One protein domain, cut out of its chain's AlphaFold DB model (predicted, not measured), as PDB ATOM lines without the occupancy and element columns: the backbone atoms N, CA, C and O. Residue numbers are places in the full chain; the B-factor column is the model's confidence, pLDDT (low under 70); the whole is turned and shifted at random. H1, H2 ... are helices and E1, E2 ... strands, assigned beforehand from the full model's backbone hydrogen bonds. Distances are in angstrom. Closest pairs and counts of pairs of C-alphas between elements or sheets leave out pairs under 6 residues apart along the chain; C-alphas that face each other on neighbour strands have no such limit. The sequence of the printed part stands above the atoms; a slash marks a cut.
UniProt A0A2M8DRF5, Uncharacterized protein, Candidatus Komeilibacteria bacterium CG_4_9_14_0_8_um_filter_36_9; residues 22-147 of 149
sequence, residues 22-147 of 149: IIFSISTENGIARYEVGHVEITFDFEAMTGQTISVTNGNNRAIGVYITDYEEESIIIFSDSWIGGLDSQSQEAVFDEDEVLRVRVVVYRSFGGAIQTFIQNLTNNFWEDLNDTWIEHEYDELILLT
ATOM      1  N   ILE A  22     149.014 235.845 140.776       79.56
ATOM      2  CA  ILE A  22     149.105 237.191 141.353       79.56
ATOM      3  C   ILE A  22     148.653 238.185 140.285       79.56
ATOM      4  O   ILE A  22     149.245 238.234 139.210       79.56
ATOM      5  N   ILE A  23     147.629 238.977 140.601       87.25
ATOM      6  CA  ILE A  23     147.098 240.017 139.717       87.25
ATOM      7  C   ILE A  23     147.525 241.386 140.252       87.25
ATOM      8  O   ILE A  23     147.212 241.736 141.395       87.25
ATOM      9  N   PHE A  24     148.222 242.166 139.431       85.38
ATOM     10  CA  PHE A  24     148.581 243.546 139.748       85.38
ATOM     11  C   PHE A  24     147.462 244.488 139.304       85.38
ATOM     12  O   PHE A  24     147.168 244.579 138.118       85.38
ATOM     13  N   SER A  25     146.833 245.195 140.242       88.00
ATOM     14  CA  SER A  25     145.850 246.232 139.906       88.00
ATOM     15  C   SER A  25     146.565 247.527 139.531       88.00
ATOM     16  O   SER A  25     147.458 247.982 140.250       88.00
ATOM     17  N   ILE A  26     146.171 248.092 138.395       86.88
ATOM     18  CA  ILE A  26     146.759 249.293 137.810       86.88
ATOM     19  C   ILE A  26     145.640 250.302 137.624       86.88
ATOM     20  O   ILE A  26     144.735 250.070 136.825       86.88
ATOM     21  N   SER A  27     145.700 251.410 138.361       87.06
ATOM     22  CA  SER A  27     144.699 252.463 138.242       87.06
ATOM     23  C   SER A  27     145.018 253.427 137.101       87.06
ATOM     24  O   SER A  27     146.184 253.709 136.800       87.06
ATOM     25  N   THR A  28     143.977 253.946 136.456       86.06
ATOM     26  CA  THR A  28     144.128 254.999 135.451       86.06
ATOM     27  C   THR A  28     144.208 256.382 136.084       86.06
ATOM     28  O   THR A  28     143.417 256.722 136.959       86.06
ATOM     29  N   GLU A  29     145.073 257.241 135.552       87.25
ATOM     30  CA  GLU A  29     145.065 258.678 135.818       87.25
ATOM     31  C   GLU A  29     144.696 259.419 134.525       87.25
ATOM     32  O   GLU A  29     145.450 259.385 133.554       87.25
ATOM     33  N   ASN A  30     143.543 260.102 134.509       87.75
ATOM     34  CA  ASN A  30     142.992 260.772 133.318       87.75
ATOM     35  C   ASN A  30     142.879 259.831 132.099       87.75
ATOM     36  O   ASN A  30     143.356 260.168 131.018       87.75
ATOM     37  N   GLY A  31     142.323 258.631 132.295       88.50
ATOM     38  CA  GLY A  31     142.155 257.645 131.220       88.50
ATOM     39  C   GLY A  31     143.451 256.960 130.772       88.50
ATOM     40  O   GLY A  31     143.453 256.285 129.749       88.50
ATOM     41  N   ILE A  32     144.555 257.113 131.514       92.50
ATOM     42  CA  ILE A  32     145.841 256.486 131.191       92.50
ATOM     43  C   ILE A  32     146.295 255.581 132.337       92.50
ATOM     44  O   ILE A  32     146.578 256.069 133.431       92.50
ATOM     45  N   ALA A  33     146.445 254.285 132.076       93.75
ATOM     46  CA  ALA A  33     147.113 253.340 132.973       93.75
ATOM     47  C   ALA A  33     148.555 253.098 132.508       93.75
ATOM     48  O   ALA A  33     148.825 252.958 131.314       93.75
ATOM     49  N   ARG A  34     149.498 253.043 133.455       95.19
ATOM     50  CA  ARG A  34     150.916 252.752 133.190       95.19
ATOM     51  C   ARG A  34     151.377 251.568 134.016       95.19
ATOM     52  O   ARG A  34     151.158 251.523 135.223       95.19
ATOM     53  N   TYR A  35     152.057 250.649 133.356       95.38
ATOM     54  CA  TYR A  35     152.617 249.439 133.930       95.38
ATOM     55  C   TYR A  35     154.100 249.353 133.582       95.38
ATOM     56  O   TYR A  35     154.481 249.675 132.460       95.38
ATOM     57  N   GLU A  36     154.939 248.907 134.514       96.00
ATOM     58  CA  GLU A  36     156.365 248.710 134.258       96.00
ATOM     59  C   GLU A  36     156.794 247.302 134.669       96.00
ATOM     60  O   GLU A  36     156.577 246.885 135.807       96.00
ATOM     61  N   VAL A  37     157.452 246.591 133.752       95.94
ATOM     62  CA  VAL A  37     158.008 245.255 133.994       95.94
ATOM     63  C   VAL A  37     159.309 245.086 133.223       95.94
ATOM     64  O   VAL A  37     159.402 245.438 132.053       95.94
ATOM     65  N   GLY A  38     160.364 244.593 133.877       93.62
ATOM     66  CA  GLY A  38     161.639 244.324 133.197       93.62
ATOM     67  C   GLY A  38     162.252 245.530 132.465       93.62
ATOM     68  O   GLY A  38     162.841 245.353 131.403       93.62
ATOM     69  N   HIS A  39     162.092 246.748 133.003       96.31
ATOM     70  CA  HIS A  39     162.469 248.024 132.364       96.31
ATOM     71  C   HIS A  39     161.731 248.303 131.041       96.31
ATOM     72  O   HIS A  39     162.261 248.962 130.144       96.31
ATOM     73  N   VAL A  40     160.518 247.783 130.900       98.00
ATOM     74  CA  VAL A  40     159.601 248.071 129.802       98.00
ATOM     75  C   VAL A  40     158.390 248.769 130.390       98.00
ATOM     76  O   VAL A  40     157.759 248.234 131.298       98.00
ATOM     77  N   GLU A  41     158.075 249.954 129.878       98.31
ATOM     78  CA  GLU A  41     156.852 250.673 130.231       98.31
ATOM     79  C   GLU A  41     155.766 250.331 129.209       98.31
ATOM     80  O   GLU A  41     155.985 250.444 128.003       98.31
ATOM     81  N   ILE A  42     154.596 249.931 129.691       97.88
ATOM     82  CA  ILE A  42     153.397 249.675 128.900       97.88
ATOM     83  C   ILE A  42     152.340 250.684 129.344       97.88
ATOM     84  O   ILE A  42     151.991 250.771 130.521       97.88
ATOM     85  N   THR A  43     151.852 251.470 128.394       96.88
ATOM     86  CA  THR A  43     150.829 252.492 128.600       96.88
ATOM     87  C   THR A  43     149.549 252.077 127.895       96.88
ATOM     88  O   THR A  43     149.565 251.845 126.688       96.88
ATOM     89  N   PHE A  44     148.454 252.042 128.645       95.69
ATOM     90  CA  PHE A  44     147.095 251.837 128.161       95.69
ATOM     91  C   PHE A  44     146.385 253.190 128.170       95.69
ATOM     92  O   PHE A  44     146.184 253.773 129.235       95.69
ATOM     93  N   ASP A  45     146.062 253.710 126.991       95.00
ATOM     94  CA  ASP A  45     145.346 254.972 126.812       95.00
ATOM     95  C   ASP A  45     143.914 254.676 126.360       95.00
ATOM     96  O   ASP A  45     143.689 254.217 125.237       95.00
ATOM     97  N   PHE A  46     142.954 254.919 127.252       92.50
ATOM     98  CA  PHE A  46     141.531 254.684 127.013       92.50
ATOM     99  C   PHE A  46     140.877 255.801 126.179       92.50
ATOM    100  O   PHE A  46     139.804 255.594 125.612       92.50
ATOM    101  N   GLU A  47     141.509 256.976 126.081       89.44
ATOM    102  CA  GLU A  47     140.918 258.199 125.518       89.44
ATOM    103  C   GLU A  47     141.688 258.757 124.305       89.44
ATOM    104  O   GLU A  47     141.422 259.874 123.842       89.44
ATOM    105  N   ALA A  48     142.629 257.989 123.754       87.81
ATOM    106  CA  ALA A  48     143.388 258.380 122.574       87.81
ATOM    107  C   ALA A  48     142.473 258.771 121.393       87.81
ATOM    108  O   ALA A  48     141.410 258.196 121.146       87.81
ATOM    109  N   MET A  49     142.902 259.778 120.619       78.88
ATOM    110  CA  MET A  49     142.068 260.434 119.597       78.88
ATOM    111  C   MET A  49     141.521 259.495 118.511       78.88
ATOM    112  O   MET A  49     140.516 259.825 117.880       78.88
ATOM    113  N   THR A  50     142.201 258.381 118.241       79.75
ATOM    114  CA  THR A  50     141.821 257.413 117.203       79.75
ATOM    115  C   THR A  50     141.123 256.170 117.759       79.75
ATOM    116  O   THR A  50     140.677 255.331 116.982       79.75
ATOM    117  N   GLY A  51     140.943 256.091 119.079       85.69
ATOM    118  CA  GLY A  51     140.493 254.902 119.793       85.69
ATOM    119  C   GLY A  51     141.527 254.467 120.827       85.69
ATOM    120  O   GLY A  51     142.631 255.011 120.885       85.69
ATOM    121  N   GLN A  52     141.158 253.486 121.645       94.38
ATOM    122  CA  GLN A  52     142.029 252.935 122.677       94.38
ATOM    123  C   GLN A  52     143.381 252.513 122.088       94.38
ATOM    124  O   GLN A  52     143.461 251.928 121.005       94.38
ATOM    125  N   THR A  53     144.460 252.848 122.783       96.19
ATOM    126  CA  THR A  53     145.820 252.662 122.275       96.19
ATOM    127  C   THR A  53     146.700 252.033 123.342       96.19
ATOM    128  O   THR A  53     146.673 252.438 124.503       96.19
ATOM    129  N   ILE A  54     147.529 251.073 122.935       96.62
ATOM    130  CA  ILE A  54     148.610 250.535 123.762       96.62
ATOM    131  C   ILE A  54     149.933 251.031 123.202       96.62
ATOM    132  O   ILE A  54     150.207 250.913 122.006       96.62
ATOM    133  N   SER A  55     150.766 251.584 124.078       97.38
ATOM    134  CA  SER A  55     152.131 251.988 123.751       97.38
ATOM    135  C   SER A  55     153.126 251.268 124.642       97.38
ATOM    136  O   SER A  55     152.918 251.152 125.845       97.38
ATOM    137  N   VAL A  56     154.222 250.809 124.055       98.12
ATOM    138  CA  VAL A  56     155.289 250.082 124.734       98.12
ATOM    139  C   VAL A  56     156.600 250.822 124.519       98.12
ATOM    140  O   VAL A  56     157.013 251.038 123.379       98.12
ATOM    141  N   THR A  57     157.276 251.173 125.608       98.25
ATOM    142  CA  THR A  57     158.591 251.821 125.599       98.25
ATOM    143  C   THR A  57     159.626 250.879 126.192       98.25
ATOM    144  O   THR A  57     159.542 250.484 127.355       98.25
ATOM    145  N   ASN A  58     160.640 250.534 125.403       97.88
ATOM    146  CA  ASN A  58     161.700 249.638 125.827       97.88
ATOM    147  C   ASN A  58     162.863 250.407 126.472       97.88
ATOM    148  O   ASN A  58     163.693 250.988 125.778       97.88
ATOM    149  N   GLY A  59     162.985 250.353 127.796       96.94
ATOM    150  CA  GLY A  59     164.115 250.924 128.536       96.94
ATOM    151  C   GLY A  59     165.387 250.065 128.517       96.94
ATOM    152  O   GLY A  59     166.434 250.495 129.012       96.94
ATOM    153  N   ASN A  60     165.344 248.858 127.946       95.00
ATOM    154  CA  ASN A  60     166.505 247.979 127.851       95.00
ATOM    155  C   ASN A  60     167.448 248.390 126.713       95.00
ATOM    156  O   ASN A  60     167.056 248.938 125.687       95.00
ATOM    157  N   ASN A  61     168.722 248.011 126.843       93.31
ATOM    158  CA  ASN A  61     169.696 248.077 125.744       93.31
ATOM    159  C   ASN A  61     169.625 246.854 124.798       93.31
ATOM    160  O   ASN A  61     170.486 246.678 123.929       93.31
ATOM    161  N   ARG A  62     168.646 245.973 125.018       93.69
ATOM    162  CA  ARG A  62     168.333 244.783 124.225       93.69
ATOM    163  C   ARG A  62     166.978 244.966 123.574       93.69
ATOM    164  O   ARG A  62     166.156 245.719 124.084       93.69
ATOM    165  N   ALA A  63     166.767 244.277 122.460       94.69
ATOM    166  CA  ALA A  63     165.440 244.199 121.878       94.69
ATOM    167  C   ALA A  63     164.523 243.347 122.761       94.69
ATOM    168  O   ALA A  63     164.995 242.443 123.458       94.69
ATOM    169  N   ILE A  64     163.231 243.642 122.700       95.94
ATOM    170  CA  ILE A  64     162.192 242.915 123.423       95.94
ATOM    171  C   ILE A  64     161.115 242.419 122.462       95.94
ATOM    172  O   ILE A  64     160.945 242.978 121.378       95.94
ATOM    173  N   GLY A  65     160.386 241.392 122.873       95.19
ATOM    174  CA  GLY A  65     159.070 241.064 122.337       95.19
ATOM    175  C   GLY A  65     158.022 241.249 123.428       95.19
ATOM    176  O   GLY A  65     158.297 240.962 124.594       95.19
ATOM    177  N   VAL A  66     156.844 241.744 123.060       95.12
ATOM    178  CA  VAL A  66     155.726 241.978 123.978       95.12
ATOM    179  C   VAL A  66     154.464 241.362 123.406       95.12
ATOM    180  O   VAL A  66     154.136 241.563 122.239       95.12
ATOM    181  N   TYR A  67     153.756 240.612 124.244       94.06
ATOM    182  CA  TYR A  67     152.541 239.906 123.879       94.06
ATOM    183  C   TYR A  67     151.520 240.021 125.008       94.06
ATOM    184  O   TYR A  67     151.786 239.594 126.132       94.06
ATOM    185  N   ILE A  68     150.368 240.618 124.713       94.81
ATOM    186  CA  ILE A  68     149.298 240.891 125.673       94.81
ATOM    187  C   ILE A  68     148.021 240.230 125.166       94.81
ATOM    188  O   ILE A  68     147.604 240.466 124.029       94.81
ATOM    189  N   THR A  69     147.409 239.408 126.011       94.25
ATOM    190  CA  THR A  69     146.168 238.686 125.706       94.25
ATOM    191  C   THR A  69     145.149 238.857 126.815       94.25
ATOM    192  O   THR A  69     145.521 239.086 127.970       94.25
ATOM    193  N   ASP A  70     143.882 238.652 126.474       93.12
ATOM    194  CA  ASP A  70     142.832 238.417 127.462       93.12
ATOM    195  C   ASP A  70     143.193 237.162 128.287       93.12
ATOM    196  O   ASP A  70     143.703 236.164 127.758       93.12
ATOM    197  N   TYR A  71     143.023 237.230 129.608       91.88
ATOM    198  CA  TYR A  71     143.356 236.125 130.508       91.88
ATOM    199  C   TYR A  71     142.323 234.984 130.501       91.88
ATOM    200  O   TYR A  71     142.685 233.814 130.699       91.88
ATOM    201  N   GLU A  72     141.045 235.304 130.305       89.25
ATOM    202  CA  GLU A  72     139.952 234.334 130.227       89.25
ATOM    203  C   GLU A  72     139.940 233.607 128.871       89.25
ATOM    204  O   GLU A  72     139.681 232.400 128.822       89.25
ATOM    205  N   GLU A  73     140.298 234.304 127.791       88.75
ATOM    206  CA  GLU A  73     140.348 233.800 126.417       88.75
ATOM    207  C   GLU A  73     141.692 234.167 125.751       88.75
ATOM    208  O   GLU A  73     141.772 235.052 124.903       88.75
ATOM    209  N   GLU A  74     142.761 233.416 126.060       84.31
ATOM    210  CA  GLU A  74     144.137 233.665 125.561       84.31
ATOM    211  C   GLU A  74     144.279 233.662 124.017       84.31
ATOM    212  O   GLU A  74     145.334 234.014 123.488       84.31
ATOM    213  N   SER A  75     143.237 233.259 123.277       85.69
ATOM    214  CA  SER A  75     143.184 233.374 121.812       85.69
ATOM    215  C   SER A  75     142.916 234.804 121.316       85.69
ATOM    216  O   SER A  75     143.161 235.104 120.144       85.69
ATOM    217  N   ILE A  76     142.439 235.691 122.195       89.56
ATOM    218  CA  ILE A  76     142.245 237.115 121.926       89.56
ATOM    219  C   ILE A  76     143.563 237.843 122.190       89.56
ATOM    220  O   ILE A  76     144.000 238.019 123.327       89.56
ATOM    221  N   ILE A  77     144.200 238.271 121.101       91.44
ATOM    222  CA  ILE A  77     145.431 239.061 121.132       91.44
ATOM    223  C   ILE A  77     145.056 240.537 121.174       91.44
ATOM    224  O   ILE A  77     144.459 241.051 120.229       91.44
ATOM    225  N   ILE A  78     145.451 241.211 122.248       93.75
ATOM    226  CA  ILE A  78     145.186 242.636 122.466       93.75
ATOM    227  C   ILE A  78     146.344 243.470 121.918       93.75
ATOM    228  O   ILE A  78     146.134 244.477 121.246       93.75
ATOM    229  N   PHE A  79     147.578 243.021 122.153       93.75
ATOM    230  CA  PHE A  79     148.786 243.631 121.606       93.75
ATOM    231  C   PHE A  79     149.832 242.558 121.317       93.75
ATOM    232  O   PHE A  79     150.020 241.633 122.107       93.75
ATOM    233  N   SER A  80     150.551 242.691 120.204       92.81
ATOM    234  CA  SER A  80     151.661 241.797 119.883       92.81
ATOM    235  C   SER A  80     152.704 242.508 119.040       92.81
ATOM    236  O   SER A  80     152.446 242.861 117.891       92.81
ATOM    237  N   ASP A  81     153.916 242.621 119.574       92.75
ATOM    238  CA  ASP A  81     155.095 242.986 118.803       92.75
ATOM    239  C   ASP A  81     156.244 242.028 119.115       92.75
ATOM    240  O   ASP A  81     156.713 241.908 120.245       92.75
ATOM    241  N   SER A  82     156.711 241.337 118.079       92.25
ATOM    242  CA  SER A  82     157.823 240.397 118.182       92.25
ATOM    243  C   SER A  82     159.186 241.069 118.373       92.25
ATOM    244  O   SER A  82     160.128 240.406 118.804       92.25
ATOM    245  N   TRP A  83     159.334 242.353 118.029       92.50
ATOM    246  CA  TRP A  83     160.613 243.052 118.073       92.50
ATOM    247  C   TRP A  83     160.459 244.566 118.238       92.50
ATOM    248  O   TRP A  83     160.299 245.307 117.269       92.50
ATOM    249  N   ILE A  84     160.717 245.041 119.450       93.81
ATOM    250  CA  ILE A  84     160.949 246.455 119.742       93.81
ATOM    251  C   ILE A  84     162.440 246.627 120.026       93.81
ATOM    252  O   ILE A  84     163.005 245.946 120.886       93.81
ATOM    253  N   GLY A  85     163.104 247.506 119.272       92.38
ATOM    254  CA  GLY A  85     164.536 247.772 119.420       92.38
ATOM    255  C   GLY A  85     164.909 248.244 120.830       92.38
ATOM    256  O   GLY A  85     164.068 248.715 121.592       92.38
ATOM    257  N   GLY A  86     166.185 248.110 121.198       92.00
ATOM    258  CA  GLY A  86     166.674 248.666 122.463       92.00
ATOM    259  C   GLY A  86     166.542 250.188 122.471       92.00
ATOM    260  O   GLY A  86     166.996 250.826 121.520       92.00
ATOM    261  N   LEU A  87     165.978 250.752 123.543       93.69
ATOM    262  CA  LEU A  87     165.676 252.186 123.672       93.69
ATOM    263  C   LEU A  87     164.685 252.718 122.620       93.69
ATOM    264  O   LEU A  87     164.696 253.912 122.322       93.69
ATOM    265  N   ASP A  88     163.864 251.836 122.050       95.25
ATOM    266  CA  ASP A  88     162.835 252.159 121.059       95.25
ATOM    267  C   ASP A  88     161.426 252.036 121.662       95.25
ATOM    268  O   ASP A  88     161.248 251.558 122.787       95.25
ATOM    269  N   SER A  89     160.413 252.463 120.914       95.31
ATOM    270  CA  SER A  89     159.012 252.399 121.335       95.31
ATOM    271  C   SER A  89     158.092 252.022 120.186       95.31
ATOM    272  O   SER A  89     158.332 252.427 119.050       95.31
ATOM    273  N   GLN A  90     156.994 251.344 120.502       96.31
ATOM    274  CA  GLN A  90     155.937 251.020 119.552       96.31
ATOM    275  C   GLN A  90     154.573 251.404 120.119       96.31
ATOM    276  O   GLN A  90     154.360 251.361 121.327       96.31
ATOM    277  N   SER A  91     153.638 251.770 119.244       95.19
ATOM    278  CA  SER A  91     152.254 252.060 119.609       95.19
ATOM    279  C   SER A  91     151.294 251.429 118.606       95.19
ATOM    280  O   SER A  91     151.598 251.368 117.410       95.19
ATOM    281  N   GLN A  92     150.158 250.937 119.090       93.56
ATOM    282  CA  GLN A  92     149.133 250.284 118.285       93.56
ATOM    283  C   GLN A  92     147.741 250.569 118.864       93.56
ATOM    284  O   GLN A  92     147.558 250.566 120.080       93.56
ATOM    285  N   GLU A  93     146.753 250.768 117.989       93.94
ATOM    286  CA  GLU A  93     145.342 250.724 118.383       93.94
ATOM    287  C   GLU A  93     144.984 249.316 118.866       93.94
ATOM    288  O   GLU A  93     145.318 248.319 118.219       93.94
ATOM    289  N   ALA A  94     144.295 249.243 119.995       92.50
ATOM    290  CA  ALA A  94     143.874 247.998 120.613       92.50
ATOM    291  C   ALA A  94     142.428 248.127 121.099       92.50
ATOM    292  O   ALA A  94     141.861 249.217 121.105       92.50
ATOM    293  N   VAL A  95     141.828 247.004 121.472       91.38
ATOM    294  CA  VAL A  95     140.507 246.965 122.104       91.38
ATOM    295  C   VAL A  95     140.686 246.247 123.429       91.38
ATOM    296  O   VAL A  95     141.123 245.097 123.426       91.38
ATOM    297  N   PHE A  96     140.413 246.950 124.520       90.81
ATOM    298  CA  PHE A  96     140.498 246.446 125.889       90.81
ATOM    299  C   PHE A  96     139.496 247.198 126.768       90.81
ATOM    300  O   PHE A  96     139.180 248.360 126.506       90.81
ATOM    301  N   ASP A  97     138.990 246.553 127.807       87.19
ATOM    302  CA  ASP A  97     137.939 247.093 128.661       87.19
ATOM    303  C   ASP A  97     138.448 247.433 130.070       87.19
ATOM    304  O   ASP A  97     139.507 247.000 130.532       87.19
ATOM    305  N   GLU A  98     137.679 248.269 130.764       84.12
ATOM    306  CA  GLU A  98     137.872 248.506 132.193       84.12
ATOM    307  C   GLU A  98     137.572 247.217 132.969       84.12
ATOM    308  O   GLU A  98     136.682 246.450 132.599       84.12
ATOM    309  N   ASP A  99     138.308 246.979 134.054       86.00
ATOM    310  CA  ASP A  99     138.231 245.767 134.876       86.00
ATOM    311  C   ASP A  99     138.570 244.458 134.131       86.00
ATOM    312  O   ASP A  99     138.322 243.361 134.641       86.00
ATOM    313  N   GLU A 100     139.189 244.554 132.951       86.62
ATOM    314  CA  GLU A 100     139.712 243.406 132.216       86.62
ATOM    315  C   GLU A 100     141.033 242.915 132.836       86.62
ATOM    316  O   GLU A 100     141.927 243.702 133.182       86.62
ATOM    317  N   VAL A 101     141.165 241.591 132.980       93.50
ATOM    318  CA  VAL A 101     142.417 240.956 133.407       93.50
ATOM    319  C   VAL A 101     143.216 240.571 132.171       93.50
ATOM    320  O   VAL A 101     142.799 239.718 131.389       93.50
ATOM    321  N   LEU A 102     144.397 241.160 132.030       95.31
ATOM    322  CA  LEU A 102     145.295 240.918 130.910       95.31
ATOM    323  C   LEU A 102     146.472 240.058 131.354       95.31
ATOM    324  O   LEU A 102     147.056 240.288 132.414       95.31
ATOM    325  N   ARG A 103     146.875 239.103 130.514       95.50
ATOM    326  CA  ARG A 103     148.177 238.441 130.639       95.50
ATOM    327  C   ARG A 103     149.199 239.204 129.813       95.50
ATOM    328  O   ARG A 103     149.084 239.265 128.589       95.50
ATOM    329  N   VAL A 104     150.215 239.746 130.472       95.56
ATOM    330  CA  VAL A 104     151.313 240.484 129.849       95.56
ATOM    331  C   VAL A 104     152.565 239.623 129.859       95.56
ATOM    332  O   VAL A 104     153.110 239.308 130.915       95.56
ATOM    333  N   ARG A 105     153.049 239.286 128.664       95.19
ATOM    334  CA  ARG A 105     154.316 238.585 128.466       95.19
ATOM    335  C   ARG A 105     155.333 239.494 127.805       95.19
ATOM    336  O   ARG A 105     155.086 240.043 126.732       95.19
ATOM    337  N   VAL A 106     156.493 239.625 128.436       96.25
ATOM    338  CA  VAL A 106     157.631 240.391 127.925       96.25
ATOM    339  C   VAL A 106     158.853 239.490 127.888       96.25
ATOM    340  O   VAL A 106     159.272 238.943 128.906       96.25
ATOM    341  N   VAL A 107     159.464 239.376 126.714       95.94
ATOM    342  CA  VAL A 107     160.726 238.659 126.527       95.94
ATOM    343  C   VAL A 107     161.829 239.635 126.174       95.94
ATOM    344  O   VAL A 107     161.712 240.418 125.236       95.94
ATOM    345  N   VAL A 108     162.928 239.573 126.916       96.06
ATOM    346  CA  VAL A 108     164.159 240.304 126.619       96.06
ATOM    347  C   VAL A 108     165.087 239.368 125.865       96.06
ATOM    348  O   VAL A 108     165.467 238.308 126.366       96.06
ATOM    349  N   TYR A 109     165.469 239.758 124.655       94.44
ATOM    350  CA  TYR A 109     166.308 238.938 123.794       94.44
ATOM    351  C   TYR A 109     167.780 239.005 124.173       94.44
ATOM    352  O   TYR A 109     168.313 240.067 124.510       94.44
ATOM    353  N   ARG A 110     168.486 237.884 123.993       92.50
ATOM    354  CA  ARG A 110     169.955 237.914 123.995       92.50
ATOM    355  C   ARG A 110     170.457 238.738 122.809       92.50
ATOM    356  O   ARG A 110     169.754 239.006 121.837       92.50
ATOM    357  N   SER A 111     171.728 239.125 122.850       84.12
ATOM    358  CA  SER A 111     172.357 239.770 121.697       84.12
ATOM    359  C   SER A 111     172.549 238.762 120.556       84.12
ATOM    360  O   SER A 111     173.287 237.786 120.705       84.12
ATOM    361  N   PHE A 112     171.911 239.018 119.412       79.00
ATOM    362  CA  PHE A 112     172.030 238.195 118.208       79.00
ATOM    363  C   PHE A 112     172.721 238.917 117.052       79.00
ATOM    364  O   PHE A 112     172.704 240.141 116.951       79.00
ATOM    365  N   GLY A 113     173.287 238.132 116.131       68.81
ATOM    366  CA  GLY A 113     173.607 238.613 114.786       68.81
ATOM    367  C   GLY A 113     172.338 238.794 113.939       68.81
ATOM    368  O   GLY A 113     171.306 238.181 114.216       68.81
ATOM    369  N   GLY A 114     172.418 239.593 112.870       74.50
ATOM    370  CA  GLY A 114     171.243 240.084 112.127       74.50
ATOM    371  C   GLY A 114     170.286 239.031 111.543       74.50
ATOM    372  O   GLY A 114     169.119 239.335 111.333       74.50
ATOM    373  N   ALA A 115     170.723 237.786 111.319       74.56
ATOM    374  CA  ALA A 115     169.856 236.737 110.770       74.56
ATOM    375  C   ALA A 115     168.745 236.290 111.742       74.56
ATOM    376  O   ALA A 115     167.624 236.033 111.313       74.56
ATOM    377  N   ILE A 116     169.040 236.220 113.045       80.31
ATOM    378  CA  ILE A 116     168.049 235.834 114.067       80.31
ATOM    379  C   ILE A 116     167.058 236.977 114.285       80.31
ATOM    380  O   ILE A 116     165.862 236.735 114.387       80.31
ATOM    381  N   GLN A 117     167.537 238.225 114.253       84.00
ATOM    382  CA  GLN A 117     166.678 239.408 114.302       84.00
ATOM    383  C   GLN A 117     165.607 239.375 113.203       84.00
ATOM    384  O   GLN A 117     164.428 239.533 113.498       84.00
ATOM    385  N   THR A 118     165.998 239.140 111.944       83.00
ATOM    386  CA  THR A 118     165.029 239.064 110.840       83.00
ATOM    387  C   THR A 118     164.029 237.931 111.041       83.00
ATOM    388  O   THR A 118     162.865 238.092 110.699       83.00
ATOM    389  N   PHE A 119     164.449 236.791 111.591       84.19
ATOM    390  CA  PHE A 119     163.525 235.694 111.862       84.19
ATOM    391  C   PHE A 119     162.478 236.087 112.910       84.19
ATOM    392  O   PHE A 119     161.287 235.952 112.649       84.19
ATOM    393  N   ILE A 120     162.921 236.652 114.038       83.81
ATOM    394  CA  ILE A 120     162.041 237.078 115.132       83.81
ATOM    395  C   ILE A 120     161.021 238.110 114.643       83.81
ATOM    396  O   ILE A 120     159.830 237.939 114.871       83.81
ATOM    397  N   GLN A 121     161.467 239.113 113.880       84.00
ATOM    398  CA  GLN A 121     160.598 240.149 113.305       84.00
ATOM    399  C   GLN A 121     159.474 239.602 112.405       84.00
ATOM    400  O   GLN A 121     158.489 240.296 112.169       84.00
ATOM    401  N   ASN A 122     159.611 238.381 111.875       84.06
ATOM    402  CA  ASN A 122     158.602 237.752 111.020       84.06
ATOM    403  C   ASN A 122     157.626 236.837 111.780       84.06
ATOM    404  O   ASN A 122     156.681 236.342 111.165       84.06
ATOM    405  N   LEU A 123     157.811 236.609 113.085       81.75
ATOM    406  CA  LEU A 123     156.966 235.681 113.844       81.75
ATOM    407  C   LEU A 123     155.513 236.172 113.996       81.75
ATOM    408  O   LEU A 123     154.602 235.350 114.054       81.75
ATOM    409  N   THR A 124     155.288 237.493 113.968       69.75
ATOM    410  CA  THR A 124     153.964 238.154 113.912       69.75
ATOM    411  C   THR A 124     152.881 237.464 114.760       69.75
ATOM    412  O   THR A 124     152.909 237.580 115.979       69.75
ATOM    413  N   ASN A 125     151.944 236.739 114.142       63.62
ATOM    414  CA  ASN A 125     150.754 236.182 114.798       63.62
ATOM    415  C   ASN A 125     151.017 234.893 115.596       63.62
ATOM    416  O   ASN A 125     150.256 234.596 116.512       63.62
ATOM    417  N   ASN A 126     152.085 234.156 115.281       70.00
ATOM    418  CA  ASN A 126     152.481 232.936 116.001       70.00
ATOM    419  C   ASN A 126     153.661 233.205 116.940       70.00
ATOM    420  O   ASN A 126     154.409 232.293 117.289       70.00
ATOM    421  N   PHE A 127     153.840 234.474 117.323       75.69
ATOM    422  CA  PHE A 127     154.999 234.959 118.055       75.69
ATOM    423  C   PHE A 127     155.418 234.044 119.201       75.69
ATOM    424  O   PHE A 127     156.574 233.639 119.259       75.69
ATOM    425  N   TRP A 128     154.470 233.691 120.064       77.50
ATOM    426  CA  TRP A 128     154.764 232.889 121.241       77.50
ATOM    427  C   TRP A 128     155.019 231.410 120.937       77.50
ATOM    428  O   TRP A 128     155.856 230.789 121.582       77.50
ATOM    429  N   GLU A 129     154.314 230.835 119.962       80.75
ATOM    430  CA  GLU A 129     154.423 229.404 119.641       80.75
ATOM    431  C   GLU A 129     155.760 229.057 118.978       80.75
ATOM    432  O   GLU A 129     156.318 227.985 119.213       80.75
ATOM    433  N   ASP A 130     156.276 229.977 118.165       84.38
ATOM    434  CA  ASP A 130     157.490 229.785 117.373       84.38
ATOM    435  C   ASP A 130     158.745 230.380 118.046       84.38
ATOM    436  O   ASP A 130     159.855 230.303 117.497       84.38
ATOM    437  N   LEU A 131     158.594 230.980 119.233       85.88
ATOM    438  CA  LEU A 131     159.711 231.546 119.975       85.88
ATOM    439  C   LEU A 131     160.602 230.435 120.535       85.88
ATOM    440  O   LEU A 131     160.149 229.494 121.177       85.88
ATOM    441  N   ASN A 132     161.907 230.545 120.298       85.81
ATOM    442  CA  ASN A 132     162.876 229.585 120.810       85.81
ATOM    443  C   ASN A 132     163.504 230.094 122.114       85.81
ATOM    444  O   ASN A 132     164.161 231.135 122.101       85.81
ATOM    445  N   ASP A 133     163.416 229.318 123.196       87.69
ATOM    446  CA  ASP A 133     163.972 229.650 124.521       87.69
ATOM    447  C   ASP A 133     165.454 230.048 124.491       87.69
ATOM    448  O   ASP A 133     165.920 230.865 125.285       87.69
ATOM    449  N   THR A 134     166.233 229.500 123.550       88.56
ATOM    450  CA  THR A 134     167.654 229.861 123.407       88.56
ATOM    451  C   THR A 134     167.859 231.317 122.995       88.56
ATOM    452  O   THR A 134     168.966 231.842 123.150       88.56
ATOM    453  N   TRP A 135     166.813 231.982 122.495       90.50
ATOM    454  CA  TRP A 135     166.836 233.395 122.146       90.50
ATOM    455  C   TRP A 135     166.508 234.325 123.325       90.50
ATOM    456  O   TRP A 135     166.733 235.537 123.264       90.50
ATOM    457  N   ILE A 136     166.015 233.768 124.423       92.62
ATOM    458  CA  ILE A 136     165.510 234.541 125.547       92.62
ATOM    459  C   ILE A 136     166.628 234.708 126.586       92.62
ATOM    460  O   ILE A 136     167.347 233.765 126.948       92.62
ATOM    461  N   GLU A 137     166.845 235.951 127.012       93.75
ATOM    462  CA  GLU A 137     167.706 236.296 128.146       93.75
ATOM    463  C   GLU A 137     166.884 236.324 129.435       93.75
ATOM    464  O   GLU A 137     167.264 235.679 130.412       93.75
ATOM    465  N   HIS A 138     165.738 237.009 129.389       95.12
ATOM    466  CA  HIS A 138     164.764 237.097 130.472       95.12
ATOM    467  C   HIS A 138     163.341 237.025 129.922       95.12
ATOM    468  O   HIS A 138     163.077 237.506 128.821       95.12
ATOM    469  N   GLU A 139     162.442 236.455 130.712       95.69
ATOM    470  CA  GLU A 139     161.014 236.359 130.432       95.69
ATOM    471  C   GLU A 139     160.245 236.822 131.667       95.69
ATOM    472  O   GLU A 139     160.603 236.467 132.794       95.69
ATOM    473  N   TYR A 140     159.214 237.620 131.430       95.56
ATOM    474  CA  TYR A 140     158.248 238.074 132.415       95.56
ATOM    475  C   TYR A 140     156.862 237.668 131.919       95.56
ATOM    476  O   TYR A 140     156.534 237.943 130.766       95.56
ATOM    477  N   ASP A 141     156.079 237.017 132.773       94.62
ATOM    478  CA  ASP A 141     154.698 236.601 132.511       94.62
ATOM    479  C   ASP A 141     153.875 236.968 133.747       94.62
ATOM    480  O   ASP A 141     154.018 236.355 134.809       94.62
ATOM    481  N   GLU A 142     153.102 238.046 133.640       95.00
ATOM    482  CA  GLU A 142     152.360 238.632 134.754       95.00
ATOM    483  C   GLU A 142     150.899 238.870 134.367       95.00
ATOM    484  O   GLU A 142     150.576 239.146 133.209       95.00
ATOM    485  N   LEU A 143     150.002 238.772 135.351       95.38
ATOM    486  CA  LEU A 143     148.606 239.158 135.185       95.38
ATOM    487  C   LEU A 143     148.395 240.560 135.742       95.38
ATOM    488  O   LEU A 143     148.781 240.852 136.878       95.38
ATOM    489  N   ILE A 144     147.733 241.410 134.971       95.00
ATOM    490  CA  ILE A 144     147.373 242.762 135.389       95.00
ATOM    491  C   ILE A 144     145.862 242.947 135.295       95.00
ATOM    492  O   ILE A 144     145.217 242.369 134.431       95.00
ATOM    493  N   LEU A 145     145.305 243.752 136.189       93.81
ATOM    494  CA  LEU A 145     143.923 244.215 136.150       93.81
ATOM    495  C   LEU A 145     143.951 245.718 135.903       93.81
ATOM    496  O   LEU A 145     144.519 246.459 136.712       93.81
ATOM    497  N   LEU A 146     143.339 246.159 134.808       88.75
ATOM    498  CA  LEU A 146     143.162 247.580 134.535       88.75
ATOM    499  C   LEU A 146     141.954 248.079 135.328       88.75
ATOM    500  O   LEU A 146     140.846 247.603 135.125       88.75
ATOM    501  N   THR A 147     142.155 249.021 136.240       85.12
ATOM    502  CA  THR A 147     141.077 249.598 137.050       85.12
ATOM    503  C   THR A 147     140.934 251.074 136.707       85.12
ATOM    504  O   THR A 147     141.918 251.814 136.712       85.12
TER     505      THR A 147
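Overview. This is residues 22 to 147 of the 149 residues of an uncharacterized protein of Candidatus Komeilibacteria bacterium CG_4_9_14_0_8_um_filter_36_9 (UniProt A0A2M8DRF5). Two sheets lie face to face as a sandwich, E1 E9 E8 E5 E6 and the smaller E2 E3 E4 E7, their strands crossed at only 29 degrees; the larger sheet is twisted. The short helix H1 sits at one end of the long axis, near the end of E6, and residues 122 to 135 lead from it to E9 on the side of the larger sheet away from the smaller one. The printed part has 126 residues with one named helix and nine named strands, in the order E1 E2 E3 E4 E5 E6 E7 E8 H1 E9, and is mostly strand. The larger sheet is mixed, the smaller all antiparallel. The whole is compact, with a radius of gyration of the C-alphas of 14.1 A and spans of 42 by 28 by 26 A.

Arrangement. E1, residues 23 to 27, is an edge strand of the larger sheet and parallel to E9, residues 136 to 147, with N 24 and O 143 2.9 A apart. E9 is antiparallel to E8, residues 101 to 109 (N 104 and O 142, 2.8 A). E8 is antiparallel to E5, residues 64 to 70 (N 105 and O 67, 2.8 A). E5 forms a hairpin with E6, residues 77 to 84, the other edge strand (N 66 and O 81, 2.8 A). In the smaller sheet, E2, residues 32 to 37, E3, residues 40 to 45, and E4, residues 53 to 58, form a meander, each strand the antiparallel neighbour of the one before; N 35 and O 42 are 2.8 A apart, N 43 and O 55 2.8 A. E7, residues 89 to 93, is antiparallel to E4 (N 56 and O 90, 2.8 A). Between the sheets, the closest C-alphas of E1 and E2 are those of Ser 27 and Ala 33, 5.9 A, and of E6 and E7 those of Ile 84 and Gln 90, 6.8 A. H1, residues 114 to 121, is on the larger sheet at a height of 9.9 A, only just over none of its strands; its closest C-alpha pair with E6 is Gln 121 and Trp 83, 5.6 A. In H1 every O i to N i+4 pair is within hydrogen-bond range.

Along the chain. E1 begins at C-alpha 23, (147.098, 240.017, 139.717). E5 spans 20.3 A, E8 25.8 A and H1 10.7 A. E9, the longest strand, spans 30.9 A and ends at C-alpha 147, (141.077, 249.598, 137.050).

Size, cuts and confidence. The C-alphas farthest apart, of Asn 30 and Ala 115, are 42.5 A apart. The printed part has no cut. The link from H1 to E9 is long, with 14 residues. The mean pLDDT of the printed part is 90.1; residues 113, 124 and 125 are under 70.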